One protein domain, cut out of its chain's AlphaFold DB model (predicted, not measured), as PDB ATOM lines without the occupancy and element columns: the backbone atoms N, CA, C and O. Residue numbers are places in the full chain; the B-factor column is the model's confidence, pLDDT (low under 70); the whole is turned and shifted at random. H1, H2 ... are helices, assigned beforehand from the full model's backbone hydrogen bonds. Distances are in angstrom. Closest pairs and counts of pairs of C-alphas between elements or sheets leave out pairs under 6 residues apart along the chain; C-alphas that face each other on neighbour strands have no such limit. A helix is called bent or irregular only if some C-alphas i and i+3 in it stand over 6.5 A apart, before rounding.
ATOM      1  N   SER A  34      11.324 -35.861  28.132       78.62
ATOM      2  CA  SER A  34      11.828 -36.044  29.500       78.62
ATOM      3  C   SER A  34      12.146 -37.498  29.886       78.62
ATOM      4  O   SER A  34      12.719 -37.732  30.951       78.62
ATOM      5  N   GLN A  35      11.737 -38.482  29.076       83.75
ATOM      6  CA  GLN A  35      12.098 -39.895  29.261       83.75
ATOM      7  C   GLN A  35      13.396 -40.276  28.545       83.75
ATOM      8  O   GLN A  35      13.963 -41.323  28.855       83.75
ATOM      9  N   ILE A  36      13.869 -39.440  27.619       87.00
ATOM     10  CA  ILE A  36      15.133 -39.640  26.914       87.00
ATOM     11  C   ILE A  36      16.262 -39.262  27.874       87.00
ATOM     12  O   ILE A  36      16.211 -38.205  28.506       87.00
ATOM     13  N   SER A  37      17.287 -40.107  28.011       90.25
ATOM     14  CA  SER A  37      18.436 -39.737  28.842       90.25
ATOM     15  C   SER A  37      19.158 -38.501  28.303       90.25
ATOM     16  O   SER A  37      19.241 -38.280  27.095       90.25
ATOM     17  N   ASP A  38      19.784 -37.742  29.207       90.50
ATOM     18  CA  ASP A  38      20.647 -36.610  28.839       90.50
ATOM     19  C   ASP A  38      21.763 -37.034  27.876       90.50
ATOM     20  O   ASP A  38      22.161 -36.272  26.997       90.50
ATOM     21  N   TRP A  39      22.238 -38.276  28.013       89.88
ATOM     22  CA  TRP A  39      23.176 -38.865  27.071       89.88
ATOM     23  C   TRP A  39      22.559 -38.965  25.671       89.88
ATOM     24  O   TRP A  39      23.144 -38.445  24.730       89.88
ATOM     25  N   ALA A  40      21.366 -39.537  25.495       91.06
ATOM     26  CA  ALA A  40      20.752 -39.591  24.166       91.06
ATOM     27  C   ALA A  40      20.413 -38.206  23.594       91.06
ATOM     28  O   ALA A  40      20.639 -37.983  22.405       91.06
ATOM     29  N   LEU A  41      19.943 -37.267  24.420       93.56
ATOM     30  CA  LEU A  41      19.706 -35.882  23.994       93.56
ATOM     31  C   LEU A  41      20.992 -35.240  23.452       93.56
ATOM     32  O   LEU A  41      20.993 -34.695  22.347       93.56
ATOM     33  N   ALA A  42      22.104 -35.368  24.181       92.69
ATOM     34  CA  ALA A  42      23.403 -34.880  23.729       92.69
ATOM     35  C   ALA A  42      23.864 -35.563  22.426       92.69
ATOM     36  O   ALA A  42      24.427 -34.904  21.555       92.69
ATOM     37  N   GLY A  43      23.570 -36.853  22.245       92.38
ATOM     38  CA  GLY A  43      23.914 -37.604  21.035       92.38
ATOM     39  C   GLY A  43      23.166 -37.156  19.790       92.38
ATOM     40  O   GLY A  43      23.754 -37.047  18.713       92.38
ATOM     41  N   VAL A  44      21.874 -36.859  19.935       95.06
ATOM     42  CA  VAL A  44      21.058 -36.280  18.860       95.06
ATOM     43  C   VAL A  44      21.631 -34.927  18.439       95.06
ATOM     44  O   VAL A  44      21.921 -34.719  17.262       95.06
ATOM     45  N   ILE A  45      21.910 -34.047  19.404       96.12
ATOM     46  CA  ILE A  45      22.465 -32.712  19.137       96.12
ATOM     47  C   ILE A  45      23.852 -32.807  18.495       96.12
ATOM     48  O   ILE A  45      24.130 -32.095  17.530       96.12
ATOM     49  N   TRP A  46      24.712 -33.706  18.980       95.12
ATOM     50  CA  TRP A  46      26.024 -33.971  18.385       95.12
ATOM     51  C   TRP A  46      25.901 -34.432  16.926       95.12
ATOM     52  O   TRP A  46      26.625 -33.939  16.056       95.12
ATOM     53  N   SER A  47      24.948 -35.321  16.635       95.50
ATOM     54  CA  SER A  47      24.660 -35.811  15.283       95.50
ATOM     55  C   SER A  47      24.223 -34.680  14.341       95.50
ATOM     56  O   SER A  47      24.778 -34.516  13.250       95.50
ATOM     57  N   ASP A  48      23.267 -33.851  14.767       97.12
ATOM     58  CA  ASP A  48      22.731 -32.746  13.961       97.12
ATOM     59  C   ASP A  48      23.736 -31.597  13.777       97.12
ATOM     60  O   ASP A  48      23.825 -30.991  12.699       97.12
ATOM     61  N   ALA A  49      24.559 -31.334  14.796       96.38
ATOM     62  CA  ALA A  49      25.658 -30.382  14.714       96.38
ATOM     63  C   ALA A  49      26.751 -30.864  13.750       96.38
ATOM     64  O   ALA A  49      27.242 -30.067  12.949       96.38
ATOM     65  N   SER A  50      27.080 -32.158  13.759       95.69
ATOM     66  CA  SER A  50      28.065 -32.755  12.846       95.69
ATOM     67  C   SER A  50      27.619 -32.681  11.384       95.69
ATOM     68  O   SER A  50      28.401 -32.285  10.516       95.69
ATOM     69  N   LEU A  51      26.341 -32.962  11.104       96.75
ATOM     70  CA  LEU A  51      25.773 -32.780   9.765       96.75
ATOM     71  C   LEU A  51      25.852 -31.315   9.318       96.75
ATOM     72  O   LEU A  51      26.330 -31.019   8.223       96.75
ATOM     73  N   THR A  52      25.421 -30.392  10.180       97.81
ATOM     74  CA  THR A  52      25.450 -28.951   9.895       97.81
ATOM     75  C   THR A  52      26.872 -28.451   9.658       97.81
ATOM     76  O   THR A  52      27.100 -27.672   8.734       97.81
ATOM     77  N   LYS A  53      27.843 -28.939  10.436       96.94
ATOM     78  CA  LYS A  53      29.271 -28.659  10.254       96.94
ATOM     79  C   LYS A  53      29.732 -29.071   8.861       96.94
ATOM     80  O   LYS A  53      30.320 -28.255   8.154       96.94
ATOM     81  N   LYS A  54      29.436 -30.301   8.432       96.06
ATOM     82  CA  LYS A  54      29.873 -30.791   7.117       96.06
ATOM     83  C   LYS A  54      29.210 -30.033   5.964       96.06
ATOM     84  O   LYS A  54      29.907 -29.587   5.056       96.06
ATOM     85  N   LEU A  55      27.898 -29.791   6.049       97.31
ATOM     86  CA  LEU A  55      27.157 -28.989   5.067       97.31
ATOM     87  C   LEU A  55      27.689 -27.554   4.979       97.31
ATOM     88  O   LEU A  55      27.870 -27.037   3.882       97.31
ATOM     89  N   ALA A  56      27.981 -26.914   6.116       97.75
ATOM     90  CA  ALA A  56      28.512 -25.553   6.152       97.75
ATOM     91  C   ALA A  56      29.918 -25.467   5.546       97.75
ATOM     92  O   ALA A  56      30.222 -24.500   4.849       97.75
ATOM     93  N   ARG A  57      30.767 -26.478   5.774       97.38
ATOM     94  CA  ARG A  57      32.088 -26.565   5.138       97.38
ATOM     95  C   ARG A  57      31.957 -26.656   3.620       97.38
ATOM     96  O   ARG A  57      32.513 -25.809   2.930       97.38
ATOM     97  N   GLN A  58      31.188 -27.622   3.120       96.69
ATOM     98  CA  GLN A  58      31.017 -27.799   1.678       96.69
ATOM     99  C   GLN A  58      30.377 -26.559   1.039       96.69
ATOM    100  O   GLN A  58      30.823 -26.096  -0.006       96.69
ATOM    101  N   ALA A  59      29.382 -25.951   1.694       96.94
ATOM    102  CA  ALA A  59      28.751 -24.734   1.191       96.94
ATOM    103  C   ALA A  59      29.740 -23.561   1.120       96.94
ATOM    104  O   ALA A  59      29.669 -22.757   0.196       96.94
ATOM    105  N   ALA A  60      30.681 -23.464   2.067       97.56
ATOM    106  CA  ALA A  60      31.738 -22.455   2.037       97.56
ATOM    107  C   ALA A  60      32.743 -22.675   0.896       97.56
ATOM    108  O   ALA A  60      33.258 -21.696   0.359       97.56
ATOM    109  N   GLU A  61      33.033 -23.931   0.554       96.38
ATOM    110  CA  GLU A  61      33.926 -24.310  -0.551       96.38
ATOM    111  C   GLU A  61      33.272 -24.060  -1.921       96.38
ATOM    112  O   GLU A  61      33.947 -23.643  -2.859       96.38
ATOM    113  N   GLU A  62      31.953 -24.246  -2.025       95.50
ATOM    114  CA  GLU A  62      31.184 -24.078  -3.266       95.50
ATOM    115  C   GLU A  62      30.538 -22.688  -3.437       95.50
ATOM    116  O   GLU A  62      29.818 -22.464  -4.409       95.50
ATOM    117  N   ALA A  63      30.761 -21.754  -2.509       96.69
ATOM    118  CA  ALA A  63      30.125 -20.439  -2.531       96.69
ATOM    119  C   ALA A  63      30.582 -19.570  -3.718       96.69
ATOM    120  O   ALA A  63      31.775 -19.365  -3.938       96.69
ATOM    121  N   ASP A  64      29.620 -18.954  -4.413       95.56
ATOM    122  CA  ASP A  64      29.880 -18.076  -5.565       95.56
ATOM    123  C   ASP A  64      30.477 -16.714  -5.171       95.56
ATOM    124  O   ASP A  64      31.047 -16.005  -6.003       95.56
ATOM    125  N   SER A  65      30.323 -16.314  -3.903       97.44
ATOM    126  CA  SER A  65      30.786 -15.023  -3.396       97.44
ATOM    127  C   SER A  65      31.609 -15.161  -2.112       97.44
ATOM    128  O   SER A  65      31.302 -16.005  -1.261       97.44
ATOM    129  N   PRO A  66      32.629 -14.302  -1.915       97.38
ATOM    130  CA  PRO A  66      33.455 -14.334  -0.709       97.38
ATOM    131  C   PRO A  66      32.644 -14.021   0.556       97.38
ATOM    132  O   PRO A  66      32.892 -14.613   1.603       97.38
ATOM    133  N   GLU A  67      31.636 -13.150   0.461       97.56
ATOM    134  CA  GLU A  67      30.751 -12.818   1.583       97.56
ATOM    135  C   GLU A  67      29.925 -14.029   2.034       97.56
ATOM    136  O   GLU A  67      29.805 -14.301   3.230       97.56
ATOM    137  N   GLN A  68      29.389 -14.799   1.084       96.50
ATOM    138  CA  GLN A  68      28.646 -16.020   1.377       96.50
ATOM    139  C   GLN A  68      29.561 -17.109   1.953       96.50
ATOM    140  O   GLN A  68      29.200 -17.753   2.939       96.50
ATOM    141  N   ALA A  69      30.772 -17.259   1.408       97.19
ATOM    142  CA  ALA A  69      31.775 -18.166   1.959       97.19
ATOM    143  C   ALA A  69      32.093 -17.832   3.429       97.19
ATOM    144  O   ALA A  69      32.180 -18.726   4.269       97.19
ATOM    145  N   GLU A  70      32.219 -16.547   3.776       97.88
ATOM    146  CA  GLU A  70      32.423 -16.118   5.164       97.88
ATOM    147  C   GLU A  70      31.233 -16.434   6.077       97.88
ATOM    148  O   GLU A  70      31.436 -16.848   7.222       97.88
ATOM    149  N   GLN A  71      29.998 -16.267   5.598       97.50
ATOM    150  CA  GLN A  71      28.804 -16.641   6.365       97.50
ATOM    151  C   GLN A  71      28.789 -18.142   6.673       97.50
ATOM    152  O   GLN A  71      28.585 -18.534   7.824       97.50
ATOM    153  N   PHE A  72      29.079 -18.983   5.681       97.88
ATOM    154  CA  PHE A  72      29.152 -20.430   5.876       97.88
ATOM    155  C   PHE A  72      30.319 -20.849   6.774       97.88
ATOM    156  O   PHE A  72      30.143 -21.703   7.640       97.88
ATOM    157  N   ARG A  73      31.475 -20.177   6.694       97.75
ATOM    158  CA  ARG A  73      32.585 -20.392   7.641       97.75
ATOM    159  C   ARG A  73      32.199 -20.071   9.084       97.75
ATOM    160  O   ARG A  73      32.603 -20.798   9.990       97.75
ATOM    161  N   LYS A  74      31.399 -19.026   9.325       97.44
ATOM    162  CA  LYS A  74      30.882 -18.724  10.673       97.44
ATOM    163  C   LYS A  74      29.985 -19.850  11.191       97.44
ATOM    164  O   LYS A  74      30.148 -20.266  12.334       97.44
ATOM    165  N   LEU A  75      29.099 -20.385  10.348       96.62
ATOM    166  CA  LEU A  75      28.241 -21.525  10.696       96.62
ATOM    167  C   LEU A  75      29.053 -22.804  10.951       96.62
ATOM    168  O   LEU A  75      28.783 -23.525  11.912       96.62
ATOM    169  N   PHE A  76      30.091 -23.057  10.153       96.62
ATOM    170  CA  PHE A  76      31.044 -24.146  10.377       96.62
ATOM    171  C   PHE A  76      31.744 -24.019  11.740       96.62
ATOM    172  O   PHE A  76      31.838 -24.989  12.490       96.62
ATOM    173  N   GLN A  77      32.199 -22.817  12.104       96.50
ATOM    174  CA  GLN A  77      32.831 -22.575  13.404       96.50
ATOM    175  C   GLN A  77      31.847 -22.748  14.565       96.50
ATOM    176  O   GLN A  77      32.203 -23.348  15.575       96.50
ATOM    177  N   GLN A  78      30.615 -22.248  14.430       95.44
ATOM    178  CA  GLN A  78      29.575 -22.406  15.450       95.44
ATOM    179  C   GLN A  78      29.253 -23.882  15.683       95.44
ATOM    180  O   GLN A  78      29.370 -24.361  16.804       95.44
ATOM    181  N   SER A  79      28.932 -24.617  14.618       95.50
ATOM    182  CA  SER A  79      28.640 -26.053  14.687       95.50
ATOM    183  C   SER A  79      29.812 -26.876  15.231       95.50
ATOM    184  O   SER A  79      29.596 -27.776  16.037       95.50
ATOM    185  N   SER A  80      31.055 -26.519  14.895       95.25
ATOM    186  CA  SER A  80      32.247 -27.168  15.458       95.25
ATOM    187  C   SER A  80      32.356 -27.007  16.976       95.25
ATOM    188  O   SER A  80      32.677 -27.977  17.654       95.25
ATOM    189  N   ARG A  81      32.031 -25.828  17.524       95.25
ATOM    190  CA  ARG A  81      32.017 -25.612  18.983       95.25
ATOM    191  C   ARG A  81      30.943 -26.444  19.679       95.25
ATOM    192  O   ARG A  81      31.171 -26.918  20.783       95.25
ATOM    193  N   ILE A  82      29.784 -26.631  19.039       94.44
ATOM    194  CA  ILE A  82      28.714 -27.492  19.572       94.44
ATOM    195  C   ILE A  82      29.212 -28.935  19.660       94.44
ATOM    196  O   ILE A  82      29.071 -29.563  20.704       94.44
ATOM    197  N   VAL A  83      29.818 -29.439  18.579       93.75
ATOM    198  CA  VAL A  83      30.391 -30.792  18.523       93.75
ATOM    199  C   VAL A  83      31.432 -30.983  19.628       93.75
ATOM    200  O   VAL A  83      31.312 -31.923  20.404       93.75
ATOM    201  N   GLU A  84      32.381 -30.057  19.771       92.06
ATOM    202  CA  GLU A  84      33.419 -30.100  20.815       92.06
ATOM    203  C   GLU A  84      32.831 -30.059  22.239       92.06
ATOM    204  O   GLU A  84      33.280 -30.771  23.144       92.06
ATOM    205  N   ALA A  85      31.784 -29.260  22.458       92.31
ATOM    206  CA  ALA A  85      31.126 -29.187  23.755       92.31
ATOM    207  C   ALA A  85      30.356 -30.481  24.087       92.31
ATOM    208  O   ALA A  85      30.415 -30.959  25.220       92.31
ATOM    209  N   MET A  86      29.692 -31.093  23.101       91.75
ATOM    210  CA  MET A  86      29.061 -32.410  23.252       91.75
ATOM    211  C   MET A  86      30.106 -33.527  23.447       91.75
ATOM    212  O   MET A  86      29.888 -34.447  24.235       91.75
ATOM    213  N   GLU A  87      31.275 -33.429  22.811       88.31
ATOM    214  CA  GLU A  87      32.406 -34.336  23.056       88.31
ATOM    215  C   GLU A  87      32.910 -34.240  24.493       88.31
ATOM    216  O   GLU A  87      33.108 -35.263  25.150       88.31
ATOM    217  N   THR A  88      33.025 -33.018  25.014       87.38
ATOM    218  CA  THR A  88      33.381 -32.765  26.416       87.38
ATOM    219  C   THR A  88      32.322 -33.308  27.381       87.38
ATOM    220  O   THR A  88      32.660 -33.770  28.469       87.38
ATOM    221  N   PHE A  89      31.044 -33.298  26.985       86.00
ATOM    222  CA  PHE A  89      29.950 -33.906  27.752       86.00
ATOM    223  C   PHE A  89      30.064 -35.439  27.846       86.00
ATOM    224  O   PHE A  89      29.557 -36.036  28.794       86.00
ATOM    225  N   GLY A  90      30.742 -36.084  26.893       81.75
ATOM    226  CA  GLY A  90      30.951 -37.534  26.867       81.75
ATOM    227  C   GLY A  90      30.635 -38.199  25.528       81.75
ATOM    228  O   GLY A  90      30.799 -39.411  25.402       81.75
ATOM    229  N   TRP A  91      30.207 -37.439  24.516       81.31
ATOM    230  CA  TRP A  91      29.983 -37.950  23.162       81.31
ATOM    231  C   TRP A  91      31.232 -37.858  22.316       81.31
ATOM    232  O   TRP A  91      31.367 -36.962  21.498       81.31
ATOM    233  N   LYS A  92      32.152 -38.800  22.497       74.81
ATOM    234  CA  LYS A  92      33.348 -38.874  21.663       74.81
ATOM    235  C   LYS A  92      33.258 -40.053  20.712       74.81
ATOM    236  O   LYS A  92      32.888 -41.156  21.110       74.81
ATOM    237  N   GLN A  93      33.675 -39.838  19.470       62.75
ATOM    238  CA  GLN A  93      34.010 -40.941  18.589       62.75
ATOM    239  C   GLN A  93      35.193 -41.702  19.182       62.75
ATOM    240  O   GLN A  93      36.318 -41.197  19.244       62.75
ATOM    241  N   VAL A  94      34.955 -42.929  19.635       60.69
ATOM    242  CA  VAL A  94      36.042 -43.831  19.994       60.69
ATOM    243  C   VAL A  94      36.743 -44.172  18.688       60.69
ATOM    244  O   VAL A  94      36.236 -44.961  17.883       60.69
ATOM    245  N   SER A 357      23.892 -51.709  28.477       52.94
ATOM    246  CA  SER A 357      22.762 -52.484  29.029       52.94
ATOM    247  C   SER A 357      21.601 -51.671  29.614       52.94
ATOM    248  O   SER A 357      20.492 -52.197  29.672       52.94
ATOM    249  N   LYS A 358      21.809 -50.413  30.028       59.91
ATOM    250  CA  LYS A 358      20.756 -49.609  30.683       59.91
ATOM    251  C   LYS A 358      19.969 -48.698  29.735       59.91
ATOM    252  O   LYS A 358      18.858 -48.310  30.073       59.91
ATOM    253  N   TYR A 359      20.499 -48.421  28.543       70.50
ATOM    254  CA  TYR A 359      19.988 -47.381  27.641       70.50
ATOM    255  C   TYR A 359      19.862 -47.871  26.188       70.50
ATOM    256  O   TYR A 359      20.187 -47.157  25.248       70.50
ATOM    257  N   ILE A 360      19.413 -49.113  25.968       76.94
ATOM    258  CA  ILE A 360      19.310 -49.687  24.607       76.94
ATOM    259  C   ILE A 360      18.353 -48.872  23.718       76.94
ATOM    260  O   ILE A 360      18.621 -48.700  22.530       76.94
ATOM    261  N   GLN A 361      17.245 -48.371  24.273       81.88
ATOM    262  CA  GLN A 361      16.272 -47.558  23.531       81.88
ATOM    263  C   GLN A 361      16.880 -46.221  23.096       81.88
ATOM    264  O   GLN A 361      16.847 -45.890  21.915       81.88
ATOM    265  N   ASP A 362      17.525 -45.530  24.028       85.81
ATOM    266  CA  ASP A 362      18.269 -44.289  23.813       85.81
ATOM    267  C   ASP A 362      19.403 -44.452  22.796       85.81
ATOM    268  O   ASP A 362      19.557 -43.640  21.889       85.81
ATOM    269  N   ALA A 363      20.162 -45.546  22.884       84.44
ATOM    270  CA  ALA A 363      21.191 -45.873  21.908       84.44
ATOM    271  C   ALA A 363      20.582 -46.059  20.509       84.44
ATOM    272  O   ALA A 363      21.034 -45.435  19.551       84.44
ATOM    273  N   ASN A 364      19.518 -46.860  20.384       84.38
ATOM    274  CA  ASN A 364      18.819 -47.049  19.108       84.38
ATOM    275  C   ASN A 364      18.261 -45.731  18.555       84.38
ATOM    276  O   ASN A 364      18.288 -45.523  17.343       84.38
ATOM    277  N   TRP A 365      17.776 -44.850  19.431       86.69
ATOM    278  CA  TRP A 365      17.288 -43.526  19.064       86.69
ATOM    279  C   TRP A 365      18.402 -42.654  18.483       86.69
ATOM    280  O   TRP A 365      18.262 -42.129  17.379       86.69
ATOM    281  N   VAL A 366      19.554 -42.573  19.154       89.75
ATOM    282  CA  VAL A 366      20.694 -41.821  18.614       89.75
ATOM    283  C   VAL A 366      21.188 -42.437  17.309       89.75
ATOM    284  O   VAL A 366      21.443 -41.716  16.348       89.75
ATOM    285  N   GLN A 367      21.262 -43.766  17.221       86.88
ATOM    286  CA  GLN A 367      21.675 -44.439  15.992       86.88
ATOM    287  C   GLN A 367      20.745 -44.140  14.822       86.88
ATOM    288  O   GLN A 367      21.216 -43.936  13.705       86.88
ATOM    289  N   PHE A 368      19.439 -44.060  15.070       91.62
ATOM    290  CA  PHE A 368      18.485 -43.630  14.057       91.62
ATOM    291  C   PHE A 368      18.800 -42.215  13.551       91.62
ATOM    292  O   PHE A 368      18.822 -42.003  12.339       91.62
ATOM    293  N   HIS A 369      19.113 -41.268  14.441       93.19
ATOM    294  CA  HIS A 369      19.523 -39.917  14.040       93.19
ATOM    295  C   HIS A 369      20.846 -39.915  13.264       93.19
ATOM    296  O   HIS A 369      20.951 -39.221  12.252       93.19
ATOM    297  N   LEU A 370      21.839 -40.699  13.695       90.31
ATOM    298  CA  LEU A 370      23.118 -40.833  12.992       90.31
ATOM    299  C   LEU A 370      22.918 -41.359  11.564       90.31
ATOM    300  O   LEU A 370      23.400 -40.739  10.612       90.31
ATOM    301  N   ASP A 371      22.157 -42.448  11.413       88.94
ATOM    302  CA  ASP A 371      21.842 -43.068  10.123       88.94
ATOM    303  C   ASP A 371      21.021 -42.123   9.230       88.94
ATOM    304  O   ASP A 371      21.289 -42.006   8.031       88.94
ATOM    305  N   ALA A 372      20.035 -41.422   9.800       94.56
ATOM    306  CA  ALA A 372      19.209 -40.462   9.076       94.56
ATOM    307  C   ALA A 372      20.049 -39.294   8.546       94.56
ATOM    308  O   ALA A 372      19.956 -38.954   7.368       94.56
ATOM    309  N   ASN A 373      20.918 -38.722   9.378       95.19
ATOM    310  CA  ASN A 373      21.787 -37.618   8.985       95.19
ATOM    311  C   ASN A 373      22.850 -38.053   7.967       95.19
ATOM    312  O   ASN A 373      23.098 -37.337   6.995       95.19
ATOM    313  N   GLN A 374      23.401 -39.262   8.105       91.44
ATOM    314  CA  GLN A 374      24.286 -39.840   7.092       91.44
ATOM    315  C   GLN A 374      23.553 -40.035   5.757       91.44
ATOM    316  O   GLN A 374      24.120 -39.778   4.693       91.44
ATOM    317  N   ALA A 375      22.285 -40.460   5.778       91.31
ATOM    318  CA  ALA A 375      21.473 -40.560   4.570       91.31
ATOM    319  C   ALA A 375      21.183 -39.178   3.962       91.31
ATOM    320  O   ALA A 375      21.254 -39.036   2.741       91.31
ATOM    321  N   VAL A 376      20.907 -38.158   4.786       93.44
ATOM    322  CA  VAL A 376      20.751 -36.766   4.325       93.44
ATOM    323  C   VAL A 376      21.999 -36.312   3.581       93.44
ATOM    324  O   VAL A 376      21.882 -35.834   2.453       93.44
ATOM    325  N   TRP A 377      23.178 -36.528   4.158       92.62
ATOM    326  CA  TRP A 377      24.448 -36.193   3.522       92.62
ATOM    327  C   TRP A 377      24.673 -36.967   2.216       92.62
ATOM    328  O   TRP A 377      24.820 -36.375   1.156       92.62
ATOM    329  N   THR A 378      24.649 -38.299   2.270       91.56
ATOM    330  CA  THR A 378      25.090 -39.141   1.141       91.56
ATOM    331  C   THR A 378      24.080 -39.270   0.009       91.56
ATOM    332  O   THR A 378      24.472 -39.466  -1.137       91.56
ATOM    333  N   LYS A 379      22.777 -39.229   0.310       90.75
ATOM    334  CA  LYS A 379      21.719 -39.536  -0.668       90.75
ATOM    335  C   LYS A 379      20.877 -38.333  -1.049       90.75
ATOM    336  O   LYS A 379      20.300 -38.322  -2.132       90.75
ATOM    337  N   PHE A 380      20.741 -37.364  -0.148       91.94
ATOM    338  CA  PHE A 380      19.779 -36.274  -0.312       91.94
ATOM    339  C   PHE A 380      20.420 -34.894  -0.422       91.94
ATOM    340  O   PHE A 380      19.688 -33.919  -0.636       91.94
ATOM    341  N   THR A 381      21.744 -34.814  -0.307       92.69
ATOM    342  CA  THR A 381      22.514 -33.595  -0.541       92.69
ATOM    343  C   THR A 381      23.150 -33.683  -1.917       92.69
ATOM    344  O   THR A 381      23.850 -34.637  -2.243       92.69
ATOM    345  N   THR A 382      22.857 -32.688  -2.739       95.44
ATOM    346  CA  THR A 382      23.471 -32.461  -4.041       95.44
ATOM    347  C   THR A 382      23.976 -31.028  -4.076       95.44
ATOM    348  O   THR A 382      23.542 -30.185  -3.286       95.44
ATOM    349  N   ARG A 383      24.861 -30.727  -5.023       92.56
ATOM    350  CA  ARG A 383      25.381 -29.372  -5.226       92.56
ATOM    351  C   ARG A 383      24.263 -28.336  -5.387       92.56
ATOM    352  O   ARG A 383      24.314 -27.262  -4.799       92.56
ATOM    353  N   GLU A 384      23.200 -28.678  -6.112       95.31
ATOM    354  CA  GLU A 384      22.086 -27.759  -6.374       95.31
ATOM    355  C   GLU A 384      21.231 -27.475  -5.132       95.31
ATOM    356  O   GLU A 384      20.561 -26.444  -5.067       95.31
ATOM    357  N   ASN A 385      21.215 -28.383  -4.148       96.44
ATOM    358  CA  ASN A 385      20.360 -28.267  -2.966       96.44
ATOM    359  C   ASN A 385      21.127 -28.025  -1.654       96.44
ATOM    360  O   ASN A 385      20.492 -27.889  -0.607       96.44
ATOM    361  N   LEU A 386      22.455 -27.911  -1.711       96.00
ATOM    362  CA  LEU A 386      23.349 -27.791  -0.560       96.00
ATOM    363  C   LEU A 386      22.945 -26.664   0.401       96.00
ATOM    364  O   LEU A 386      22.750 -26.900   1.592       96.00
ATOM    365  N   ASN A 387      22.711 -25.458  -0.122       96.25
ATOM    366  CA  ASN A 387      22.303 -24.302   0.686       96.25
ATOM    367  C   ASN A 387      20.951 -24.520   1.381       96.25
ATOM    368  O   ASN A 387      20.760 -24.119   2.530       96.25
ATOM    369  N   ARG A 388      20.012 -25.189   0.701       97.12
ATOM    370  CA  ARG A 388      18.714 -25.543   1.285       97.12
ATOM    371  C   ARG A 388      18.888 -26.588   2.384       97.12
ATOM    372  O   ARG A 388      18.330 -26.410   3.459       97.12
ATOM    373  N   ARG A 389      19.690 -27.630   2.147       97.38
ATOM    374  CA  ARG A 389      19.979 -28.673   3.143       97.38
ATOM    375  C   ARG A 389      20.662 -28.115   4.380       97.38
ATOM    376  O   ARG A 389      20.280 -28.496   5.478       97.38
ATOM    377  N   LEU A 390      21.592 -27.179   4.211       97.62
ATOM    378  CA  LEU A 390      22.218 -26.469   5.322       97.62
ATOM    379  C   LEU A 390      21.200 -25.650   6.129       97.62
ATOM    380  O   LEU A 390      21.216 -25.669   7.356       97.62
ATOM    381  N   SER A 391      20.289 -24.940   5.459       97.38
ATOM    382  CA  SER A 391      19.226 -24.203   6.149       97.38
ATOM    383  C   SER A 391      18.288 -25.142   6.915       97.38
ATOM    384  O   SER A 391      17.967 -24.873   8.072       97.38
ATOM    385  N   ASP A 392      17.868 -26.245   6.293       97.81
ATOM    386  CA  ASP A 392      17.010 -27.252   6.923       97.81
ATOM    387  C   ASP A 392      17.717 -27.889   8.137       97.81
ATOM    388  O   ASP A 392      17.108 -28.039   9.197       97.81
ATOM    389  N   SER A 393      19.015 -28.207   8.021       97.19
ATOM    390  CA  SER A 393      19.794 -28.797   9.118       97.19
ATOM    391  C   SER A 393      19.975 -27.825  10.285       97.19
ATOM    392  O   SER A 393      19.880 -28.237  11.437       97.19
ATOM    393  N   LEU A 394      20.158 -26.529  10.013       97.06
ATOM    394  CA  LEU A 394      20.225 -25.491  11.046       97.06
ATOM    395  C   LEU A 394      18.906 -25.322  11.797       97.06
ATOM    396  O   LEU A 394      18.913 -25.151  13.016       97.06
ATOM    397  N   VAL A 395      17.776 -25.347  11.084       97.62
ATOM    398  CA  VAL A 395      16.450 -25.280  11.713       97.62
ATOM    399  C   VAL A 395      16.230 -26.499  12.601       97.62
ATOM    400  O   VAL A 395      15.825 -26.334  13.750       97.62
ATOM    401  N   LYS A 396      16.559 -27.697  12.099       96.94
ATOM    402  CA  LYS A 396      16.479 -28.945  12.865       96.94
ATOM    403  C   LYS A 396      17.344 -28.883  14.128       96.94
ATOM    404  O   LYS A 396      16.814 -29.029  15.220       96.94
ATOM    405  N   LEU A 397      18.627 -28.541  13.995       96.81
ATOM    406  CA  LEU A 397      19.554 -28.419  15.122       96.81
ATOM    407  C   LEU A 397      19.039 -27.448  16.194       96.81
ATOM    408  O   LEU A 397      19.082 -27.759  17.378       96.81
ATOM    409  N   ARG A 398      18.526 -26.276  15.801       96.50
ATOM    410  CA  ARG A 398      17.974 -25.301  16.758       96.50
ATOM    411  C   ARG A 398      16.720 -25.815  17.460       96.50
ATOM    412  O   ARG A 398      16.558 -25.560  18.651       96.50
ATOM    413  N   ALA A 399      15.847 -26.509  16.732       96.62
ATOM    414  CA  ALA A 399      14.659 -27.122  17.308       96.62
ATOM    415  C   ALA A 399      15.048 -28.200  18.330       96.62
ATOM    416  O   ALA A 399      14.584 -28.147  19.466       96.62
ATOM    417  N   ASP A 400      15.970 -29.093  17.968       95.62
ATOM    418  CA  ASP A 400      16.424 -30.179  18.837       95.62
ATOM    419  C   ASP A 400      17.173 -29.644  20.071       95.62
ATOM    420  O   ASP A 400      16.934 -30.113  21.182       95.62
ATOM    421  N   VAL A 401      17.985 -28.587  19.926       96.19
ATOM    422  CA  VAL A 401      18.612 -27.879  21.061       96.19
ATOM    423  C   VAL A 401      17.562 -27.264  21.991       96.19
ATOM    424  O   VAL A 401      17.694 -27.373  23.209       96.19
ATOM    425  N   SER A 402      16.516 -26.635  21.446       96.00
ATOM    426  CA  SER A 402      15.444 -26.039  22.256       96.00
ATOM    427  C   SER A 402      14.676 -27.100  23.041       96.00
ATOM    428  O   SER A 402      14.457 -26.935  24.238       96.00
ATOM    429  N   VAL A 403      14.304 -28.204  22.387       95.31
ATOM    430  CA  VAL A 403      13.597 -29.319  23.033       95.31
ATOM    431  C   VAL A 403      14.479 -29.976  24.092       95.31
ATOM    432  O   VAL A 403      14.014 -30.248  25.195       95.31
ATOM    433  N   ALA A 404      15.764 -30.187  23.801       94.44
ATOM    434  CA  ALA A 404      16.694 -30.768  24.759       94.44
ATOM    435  C   ALA A 404      16.901 -29.876  25.988       94.44
ATOM    436  O   ALA A 404      16.975 -30.395  27.096       94.44
ATOM    437  N   LEU A 405      16.945 -28.551  25.813       95.69
ATOM    438  CA  LEU A 405      17.073 -27.591  26.910       95.69
ATOM    439  C   LEU A 405      15.872 -27.631  27.867       95.69
ATOM    440  O   LEU A 405      16.050 -27.467  29.073       95.69
ATOM    441  N   GLU A 406      14.669 -27.877  27.342       94.12
ATOM    442  CA  GLU A 406      13.450 -28.064  28.138       94.12
ATOM    443  C   GLU A 406      13.367 -29.457  28.782       94.12
ATOM    444  O   GLU A 406      12.832 -29.594  29.881       94.12
ATOM    445  N   ALA A 407      13.883 -30.486  28.105       93.25
ATOM    446  CA  ALA A 407      13.769 -31.880  28.532       93.25
ATOM    447  C   ALA A 407      14.835 -32.314  29.549       93.25
ATOM    448  O   ALA A 407      14.581 -33.220  30.344       93.25
ATOM    449  N   THR A 408      16.023 -31.704  29.521       93.38
ATOM    450  CA  THR A 408      17.133 -32.082  30.401       93.38
ATOM    451  C   THR A 408      17.008 -31.451  31.788       93.38
ATOM    452  O   THR A 408      16.660 -30.279  31.935       93.38
ATOM    453  N   ASP A 409      17.376 -32.203  32.827       92.56
ATOM    454  CA  ASP A 409      17.591 -31.680  34.185       92.56
ATOM    455  C   ASP A 409      19.083 -31.444  34.481       92.56
ATOM    456  O   ASP A 409      19.441 -30.929  35.541       92.56
ATOM    457  N   ASN A 410      19.976 -31.811  33.559       93.62
ATOM    458  CA  ASN A 410      21.414 -31.761  33.769       93.62
ATOM    459  C   ASN A 410      21.958 -30.344  33.553       93.62
ATOM    460  O   ASN A 410      22.019 -29.847  32.430       93.62
ATOM    461  N   GLU A 411      22.403 -29.707  34.634       95.19
ATOM    462  CA  GLU A 411      22.937 -28.338  34.613       95.19
ATOM    463  C   GLU A 411      24.148 -28.172  33.685       95.19
ATOM    464  O   GLU A 411      24.299 -27.130  33.042       95.19
ATOM    465  N   LEU A 412      24.991 -29.203  33.561       92.44
ATOM    466  CA  LEU A 412      26.136 -29.168  32.655       92.44
ATOM    467  C   LEU A 412      25.650 -29.145  31.201       92.44
ATOM    468  O   LEU A 412      26.069 -28.268  30.445       92.44
ATOM    469  N   LEU A 413      24.708 -30.024  30.831       91.75
ATOM    470  CA  LEU A 413      24.124 -30.033  29.486       91.75
ATOM    471  C   LEU A 413      23.406 -28.711  29.182       91.75
ATOM    472  O   LEU A 413      23.681 -28.101  28.153       91.75
ATOM    473  N   LYS A 414      22.573 -28.201  30.101       95.56
ATOM    474  CA  LYS A 414      21.910 -26.890  29.950       95.56
ATOM    475  C   LYS A 414      22.905 -25.772  29.683       95.56
ATOM    476  O   LYS A 414      22.696 -24.974  28.773       95.56
ATOM    477  N   SER A 415      23.988 -25.716  30.462       94.31
ATOM    478  CA  SER A 415      24.999 -24.667  30.320       94.31
ATOM    479  C   SER A 415      25.648 -24.672  28.937       94.31
ATOM    480  O   SER A 415      25.898 -23.602  28.384       94.31
ATOM    481  N   ILE A 416      25.854 -25.859  28.357       92.31
ATOM    482  CA  ILE A 416      26.358 -26.004  26.995       92.31
ATOM    483  C   ILE A 416      25.296 -25.540  25.999       92.31
ATOM    484  O   ILE A 416      25.585 -24.686  25.169       92.31
ATOM    485  N   LEU A 417      24.061 -26.040  26.097       93.06
ATOM    486  CA  LEU A 417      22.987 -25.732  25.143       93.06
ATOM    487  C   LEU A 417      22.619 -24.243  25.098       93.06
ATOM    488  O   LEU A 417      22.317 -23.721  24.028       93.06
ATOM    489  N   ILE A 418      22.710 -23.531  26.224       92.81
ATOM    490  CA  ILE A 418      22.490 -22.078  26.275       92.81
ATOM    491  C   ILE A 418      23.555 -21.317  25.475       92.81
ATOM    492  O   ILE A 418      23.242 -20.301  24.867       92.81
ATOM    493  N   GLN A 419      24.803 -21.794  25.441       85.88
ATOM    494  CA  GLN A 419      25.878 -21.147  24.674       85.88
ATOM    495  C   GLN A 419      25.731 -21.334  23.157       85.88
ATOM    496  O   GLN A 419      26.434 -20.680  22.385       85.88
ATOM    497  N   VAL A 420      24.861 -22.255  22.739       78.50
ATOM    498  CA  VAL A 420      24.615 -22.601  21.336       78.50
ATOM    499  C   VAL A 420      23.536 -21.721  20.694       78.50
ATOM    500  O   VAL A 420      23.530 -21.578  19.468       78.50
ATOM    501  N   GLN A 421      22.643 -21.132  21.499       76.62
ATOM    502  CA  GLN A 421      21.653 -20.143  21.052       76.62
ATOM    503  C   GLN A 421      22.308 -18.784  20.795       76.62
ATOM    504  O   GLN A 421      21.952 -18.170  19.759       76.62
TER     505      GLN A 421
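This is residues 34 to 94 and 357 to 421 of the 421 residues of an uncharacterized protein of Novipirellula galeiformis (UniProt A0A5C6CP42). What does the model look like at first sight? It is an elongated bundle of helices in which the long helix H1 runs through the middle and H2, H3 and H4 pack along it at shallow tilts, H3 on the side away from H5. The short last helix H5 folds back near one end, packing on residues 78 to 89 of H2 and residues 401 to 405 of H4. What is it made of, and how large is it? The printed part has 126 residues with five named helices, H1 to H5 in order along the chain, and no named strand, so its class is all helix. The whole is compact, with a radius of gyration of the C-alphas of 14.8 A and spans of 48 by 29 by 26 A.

What does the first helix touch? H1, residues 38 to 61, is the hub, touching three other helices. It forms a helical hairpin with H2, residues 66 to 89: they touch, with the closest C-alphas, those of Ala 60 and Ala 69, 4.3 A apart, and run opposite ways at a shallow tilt of 23 degrees. It also touches H3, residues 360 to 380, running the same way at a shallow tilt of 12 degrees, and here the closest C-alphas are those of Ala 40 and Asp 362, 5.3 A apart. Where are the last two helices? H4, residues 386 to 407, touches H1 at a shallow tilt of 21 degrees, opposite ways, with the closest C-alphas, those of Asp 48 and Leu 397, 5.5 A apart. H5, residues 411 to 420, forms a helical hairpin with H4, the closest C-alphas being those of Leu 405 and Lys 414, 5.8 A apart; H5 also touches H2, where those of Ala 85 and Ile 416 are closest, 6.6 A apart. H1, H2, H4 and H5 form a bundle, a group of helices side by side. Which helices keep their distance? H1 and H5 are close but not clearly touching, with 2 pairs of C-alphas within 8 A. H2 and H4 are near each other, as are H3 and H4, while H3 is apart from H2 and H5. Are the helices' backbones in order? In H1, H2, H3 and H4 every O i to N i+4 pair is within hydrogen-bond range; in H5 it is 4 of 6.

Where do the first two helices run? H1 begins at Asp 38, C-alpha (20.647, -36.610, 28.839), and is 34.5 A long from first to last C-alpha. H2, 34.7 A long, ends at Phe 89, C-alpha (29.950, -33.906, 27.752). Where are the other helices? H3 is 28.3 A long and neither bent nor irregular, but only just: C-alphas 377 and 380 are 6.0 A apart. H4 is 30.9 A long, and H5 ends at Val 420, C-alpha (24.615, -22.601, 21.336).

How far does the whole reach? The two C-alphas farthest apart are those of Ser 65 and Ser 357, at 50.2 A. Is the printed part cut? Residues 95 to 356 are not printed, and C-alphas 94 and 357 are 18.2 A apart across this cut, which lies in the link from H2 to H3. The links H1 to H2, H3 to H4 and H4 to H5 are tight. Where is confidence low? The mean pLDDT of the printed part is 91.8, and residues 93 to 94 and 357 to 358 are under 70.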